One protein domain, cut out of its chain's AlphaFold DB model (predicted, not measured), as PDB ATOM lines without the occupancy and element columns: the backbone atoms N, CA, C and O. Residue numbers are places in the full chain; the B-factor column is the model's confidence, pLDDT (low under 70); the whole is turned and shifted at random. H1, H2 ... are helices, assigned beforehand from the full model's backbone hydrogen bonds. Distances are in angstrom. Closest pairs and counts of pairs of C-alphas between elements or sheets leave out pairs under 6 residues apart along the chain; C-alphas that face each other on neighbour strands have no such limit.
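AT A GLANCE: This is residues 125 to 156 and 178 to 189 of the 324 residues of an uncharacterized protein of Alternaria gaisen (UniProt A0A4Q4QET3). One long helix, H2, makes an arm whose last residues, 151 to 156, stick out; at the other end of an elongated body sits H1, a single short turn, and residues 178 to 182 run through the space between the two. The printed part has 44 residues with two named helices, H1 then H2, and no named strand; the class is all helix, though under half of the residues are in named elements. It is only just compact, close to loose, with a radius of gyration of the C-alphas of 10.8 A and spans of 33 by 19 by 18 A.

HOW THE PARTS SIT: Look first at H2, residues 142 to 156, where every O i to N i+4 pair is within hydrogen-bond range. H1, residues 129 to 132, is too short for such a pair. H1 and H2 are apart, joined by a short link of 9 residues.

IN THESE COORDINATES: Find C-alpha 142 at (25.405, 10.675, -13.260); from there H2 runs 21.4 A to C-alpha 156 at (36.966, -7.295, -12.628). H1 begins at C-alpha 129, (10.137, 7.752, -23.472), and spans 5.0 A.

THE WHOLE: The C-alphas of His 126 and Arg 156 are the two farthest apart, 33.1 A. Residues 157 to 177 are not printed; C-alphas 156 and 178 are 20.7 A apart across this cut. Residues 178 to 189 hold no named element. Confidence is under 70 at residues 155 to 156 and 188.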
ATOM      1  N   LEU A 125      18.128   8.764 -28.138       81.12
ATOM      2  CA  LEU A 125      17.460   9.440 -27.020       81.12
ATOM      3  C   LEU A 125      16.060   9.963 -27.346       81.12
ATOM      4  O   LEU A 125      15.309  10.320 -26.444       81.12
ATOM      5  N   HIS A 126      15.675  10.026 -28.620       80.88
ATOM      6  CA  HIS A 126      14.343  10.475 -29.018       80.88
ATOM      7  C   HIS A 126      13.379   9.331 -29.325       80.88
ATOM      8  O   HIS A 126      12.175   9.578 -29.441       80.88
ATOM      9  N   SER A 127      13.881   8.099 -29.433       81.38
ATOM     10  CA  SER A 127      13.102   6.941 -29.873       81.38
ATOM     11  C   SER A 127      12.095   6.462 -28.824       81.38
ATOM     12  O   SER A 127      10.960   6.114 -29.156       81.38
ATOM     13  N   LYS A 128      12.502   6.450 -27.550       81.50
ATOM     14  CA  LYS A 128      11.730   5.889 -26.431       81.50
ATOM     15  C   LYS A 128      11.516   6.934 -25.342       81.50
ATOM     16  O   LYS A 128      12.380   7.779 -25.136       81.50
ATOM     17  N   ASP A 129      10.396   6.856 -24.617       78.81
ATOM     18  CA  ASP A 129      10.137   7.752 -23.472       78.81
ATOM     19  C   ASP A 129      11.208   7.581 -22.388       78.81
ATOM     20  O   ASP A 129      11.722   8.569 -21.883       78.81
ATOM     21  N   GLU A 130      11.630   6.340 -22.138       77.81
ATOM     22  CA  GLU A 130      12.725   5.999 -21.223       77.81
ATOM     23  C   GLU A 130      14.021   6.738 -21.593       77.81
ATOM     24  O   GLU A 130      14.571   7.469 -20.776       77.81
ATOM     25  N   ALA A 131      14.428   6.664 -22.865       81.38
ATOM     26  CA  ALA A 131      15.618   7.341 -23.377       81.38
ATOM     27  C   ALA A 131      15.501   8.875 -23.323       81.38
ATOM     28  O   ALA A 131      16.479   9.558 -23.032       81.38
ATOM     29  N   ARG A 132      14.295   9.427 -23.507       82.62
ATOM     30  CA  ARG A 132      14.022  10.867 -23.330       82.62
ATOM     31  C   ARG A 132      14.061  11.303 -21.866       82.62
ATOM     32  O   ARG A 132      14.308  12.475 -21.592       82.62
ATOM     33  N   SER A 133      13.764  10.382 -20.954       80.56
ATOM     34  CA  SER A 133      13.671  10.610 -19.511       80.56
ATOM     35  C   SER A 133      15.015  10.485 -18.782       80.56
ATOM     36  O   SER A 133      15.089  10.768 -17.594       80.56
ATOM     37  N   THR A 134      16.077  10.103 -19.500       80.62
ATOM     38  CA  THR A 134      17.451   9.990 -18.975       80.62
ATOM     39  C   THR A 134      18.064  11.317 -18.555       80.62
ATOM     40  O   THR A 134      18.981  11.337 -17.743       80.62
ATOM     41  N   GLY A 135      17.559  12.430 -19.089       80.31
ATOM     42  CA  GLY A 135      18.024  13.763 -18.733       80.31
ATOM     43  C   GLY A 135      19.339  14.140 -19.417       80.31
ATOM     44  O   GLY A 135      19.470  14.058 -20.639       80.31
ATOM     45  N   PHE A 136      20.285  14.669 -18.640       82.25
ATOM     46  CA  PHE A 136      21.558  15.160 -19.162       82.25
ATOM     47  C   PHE A 136      22.541  14.004 -19.349       82.25
ATOM     48  O   PHE A 136      22.891  13.327 -18.391       82.25
ATOM     49  N   ILE A 137      23.038  13.828 -20.573       80.62
ATOM     50  CA  ILE A 137      24.066  12.838 -20.893       80.62
ATOM     51  C   ILE A 137      25.326  13.570 -21.344       80.62
ATOM     52  O   ILE A 137      25.298  14.402 -22.251       80.62
ATOM     53  N   GLY A 138      26.433  13.250 -20.690       80.31
ATOM     54  CA  GLY A 138      27.754  13.784 -20.985       80.31
ATOM     55  C   GLY A 138      28.803  13.194 -20.051       80.31
ATOM     56  O   GLY A 138      28.470  12.455 -19.122       80.31
ATOM     57  N   LYS A 139      30.072  13.553 -20.258       79.25
ATOM     58  CA  LYS A 139      31.204  13.035 -19.464       79.25
ATOM     59  C   LYS A 139      31.044  13.246 -17.952       79.25
ATOM     60  O   LYS A 139      31.515  12.433 -17.172       79.25
ATOM     61  N   SER A 140      30.348  14.307 -17.549       80.88
ATOM     62  CA  SER A 140      30.052  14.637 -16.150       80.88
ATOM     63  C   SER A 140      28.656  14.208 -15.677       80.88
ATOM     64  O   SER A 140      28.232  14.628 -14.602       80.88
ATOM     65  N   SER A 141      27.912  13.430 -16.471       83.31
ATOM     66  CA  SER A 141      26.572  12.970 -16.081       83.31
ATOM     67  C   SER A 141      26.627  11.815 -15.082       83.31
ATOM     68  O   SER A 141      27.514  10.960 -15.121       83.31
ATOM     69  N   GLU A 142      25.628  11.763 -14.208       86.31
ATOM     70  CA  GLU A 142      25.405  10.675 -13.260       86.31
ATOM     71  C   GLU A 142      25.176   9.338 -13.967       86.31
ATOM     72  O   GLU A 142      25.657   8.308 -13.500       86.31
ATOM     73  N   VAL A 143      24.501   9.364 -15.119       84.69
ATOM     74  CA  VAL A 143      24.230   8.181 -15.941       84.69
ATOM     75  C   VAL A 143      25.541   7.600 -16.468       84.69
ATOM     76  O   VAL A 143      25.761   6.391 -16.403       84.69
ATOM     77  N   GLN A 144      26.458   8.466 -16.910       83.06
ATOM     78  CA  GLN A 144      27.779   8.048 -17.368       83.06
ATOM     79  C   GLN A 144      28.634   7.479 -16.238       83.06
ATOM     80  O   GLN A 144      29.315   6.472 -16.426       83.06
ATOM     81  N   TRP A 145      28.568   8.092 -15.057       85.50
ATOM     82  CA  TRP A 145      29.257   7.581 -13.879       85.50
ATOM     83  C   TRP A 145      28.725   6.201 -13.461       85.50
ATOM     84  O   TRP A 145      29.510   5.277 -13.257       85.50
ATOM     85  N   LEU A 146      27.399   6.020 -13.408       87.12
ATOM     86  CA  LEU A 146      26.772   4.728 -13.099       87.12
ATOM     87  C   LEU A 146      27.143   3.654 -14.125       87.12
ATOM     88  O   LEU A 146      27.475   2.526 -13.753       87.12
ATOM     89  N   ARG A 147      27.143   4.017 -15.409       84.25
ATOM     90  CA  ARG A 147      27.563   3.138 -16.498       84.25
ATOM     91  C   ARG A 147      29.022   2.701 -16.344       84.25
ATOM     92  O   ARG A 147      29.303   1.507 -16.421       84.25
ATOM     93  N   ALA A 148      29.932   3.638 -16.081       83.00
ATOM     94  CA  ALA A 148      31.350   3.344 -15.875       83.00
ATOM     95  C   ALA A 148      31.573   2.392 -14.689       83.00
ATOM     96  O   ALA A 148      32.328   1.429 -14.805       83.00
ATOM     97  N   VAL A 149      30.855   2.592 -13.577       85.31
ATOM     98  CA  VAL A 149      30.925   1.704 -12.402       85.31
ATOM     99  C   VAL A 149      30.501   0.272 -12.745       85.31
ATOM    100  O   VAL A 149      31.170  -0.681 -12.339       85.31
ATOM    101  N   VAL A 150      29.411   0.097 -13.499       83.50
ATOM    102  CA  VAL A 150      28.929  -1.237 -13.895       83.50
ATOM    103  C   VAL A 150      29.908  -1.924 -14.849       83.50
ATOM    104  O   VAL A 150      30.197  -3.111 -14.675       83.50
ATOM    105  N   LEU A 151      30.467  -1.184 -15.810       81.62
ATOM    106  CA  LEU A 151      31.472  -1.708 -16.738       81.62
ATOM    107  C   LEU A 151      32.755  -2.131 -16.003       81.62
ATOM    108  O   LEU A 151      33.197  -3.269 -16.165       81.62
ATOM    109  N   ALA A 152      33.275  -1.291 -15.103       80.12
ATOM    110  CA  ALA A 152      34.449  -1.610 -14.287       80.12
ATOM    111  C   ALA A 152      34.229  -2.846 -13.389       80.12
ATOM    112  O   ALA A 152      35.139  -3.652 -13.166       80.12
ATOM    113  N   GLN A 153      33.005  -3.045 -12.881       75.75
ATOM    114  CA  GLN A 153      32.658  -4.249 -12.127       75.75
ATOM    115  C   GLN A 153      32.679  -5.510 -13.008       75.75
ATOM    116  O   GLN A 153      33.109  -6.569 -12.540       75.75
ATOM    117  N   HIS A 154      32.239  -5.407 -14.265       73.31
ATOM    118  CA  HIS A 154      32.229  -6.527 -15.205       73.31
ATOM    119  C   HIS A 154      33.652  -6.965 -15.593       73.31
ATOM    120  O   HIS A 154      33.972  -8.156 -15.541       73.31
ATOM    121  N   GLU A 155      34.540  -6.006 -15.860       68.56
ATOM    122  CA  GLU A 155      35.947  -6.269 -16.195       68.56
ATOM    123  C   GLU A 155      36.705  -6.978 -15.063       68.56
ATOM    124  O   GLU A 155      37.511  -7.887 -15.300       68.56
ATOM    125  N   ARG A 156      36.392  -6.632 -13.807       63.59
ATOM    126  CA  ARG A 156      36.966  -7.295 -12.628       63.59
ATOM    127  C   ARG A 156      36.494  -8.741 -12.470       63.59
ATOM    128  O   ARG A 156      37.240  -9.575 -11.966       63.59
ATOM    129  N   GLN A 178      21.582  -0.301 -22.727       77.12
ATOM    130  CA  GLN A 178      21.172   1.027 -23.169       77.12
ATOM    131  C   GLN A 178      21.505   2.063 -22.091       77.12
ATOM    132  O   GLN A 178      21.313   1.786 -20.908       77.12
ATOM    133  N   ILE A 179      21.975   3.252 -22.484       79.19
ATOM    134  CA  ILE A 179      22.343   4.335 -21.548       79.19
ATOM    135  C   ILE A 179      21.170   4.649 -20.605       79.19
ATOM    136  O   ILE A 179      21.360   4.846 -19.407       79.19
ATOM    137  N   SER A 180      19.947   4.559 -21.119       77.69
ATOM    138  CA  SER A 180      18.710   4.752 -20.374       77.69
ATOM    139  C   SER A 180      18.450   3.806 -19.212       77.69
ATOM    140  O   SER A 180      17.742   4.183 -18.280       77.69
ATOM    141  N   SER A 181      19.100   2.645 -19.188       79.56
ATOM    142  CA  SER A 181      19.020   1.722 -18.053       79.56
ATOM    143  C   SER A 181      19.838   2.158 -16.827       79.56
ATOM    144  O   SER A 181      19.635   1.617 -15.741       79.56
ATOM    145  N   PHE A 182      20.713   3.162 -16.961       79.00
ATOM    146  CA  PHE A 182      21.607   3.636 -15.897       79.00
ATOM    147  C   PHE A 182      21.097   4.914 -15.205       79.00
ATOM    148  O   PHE A 182      21.874   5.820 -14.913       79.00
ATOM    149  N   SER A 183      19.792   5.007 -14.931       78.06
ATOM    150  CA  SER A 183      19.198   6.176 -14.262       78.06
ATOM    151  C   SER A 183      19.149   6.031 -12.736       78.06
ATOM    152  O   SER A 183      18.777   4.989 -12.198       78.06
ATOM    153  N   PHE A 184      19.481   7.114 -12.027       79.38
ATOM    154  CA  PHE A 184      19.247   7.242 -10.583       79.38
ATOM    155  C   PHE A 184      17.778   7.575 -10.257       79.38
ATOM    156  O   PHE A 184      17.282   7.241  -9.179       79.38
ATOM    157  N   TRP A 185      17.086   8.252 -11.174       82.44
ATOM    158  CA  TRP A 185      15.730   8.758 -10.978       82.44
ATOM    159  C   TRP A 185      14.674   7.730 -11.400       82.44
ATOM    160  O   TRP A 185      14.890   6.924 -12.300       82.44
ATOM    161  N   ALA A 186      13.479   7.806 -10.806       79.75
ATOM    162  CA  ALA A 186      12.324   6.970 -11.168       79.75
ATOM    163  C   ALA A 186      11.579   7.505 -12.412       79.75
ATOM    164  O   ALA A 186      10.378   7.293 -12.592       79.75
ATOM    165  N   ASP A 187      12.290   8.247 -13.261       75.56
ATOM    166  CA  ASP A 187      11.783   8.937 -14.449       75.56
ATOM    167  C   ASP A 187      11.284   7.971 -15.537       75.56
ATOM    168  O   ASP A 187      10.384   8.306 -16.312       75.56
ATOM    169  N   CYS A 188      11.823   6.750 -15.543       66.75
ATOM    170  CA  CYS A 188      11.476   5.685 -16.478       66.75
ATOM    171  C   CYS A 188      10.120   5.021 -16.172       66.75
ATOM    172  O   CYS A 188       9.562   4.341 -17.034       66.75
ATOM    173  N   ASP A 189       9.572   5.224 -14.967       71.75
ATOM    174  CA  ASP A 189       8.290   4.640 -14.579       71.75
ATOM    175  C   ASP A 189       7.120   5.355 -15.275       71.75
ATOM    176  O   ASP A 189       7.023   6.588 -15.314       71.75
TER     177      ASP A 189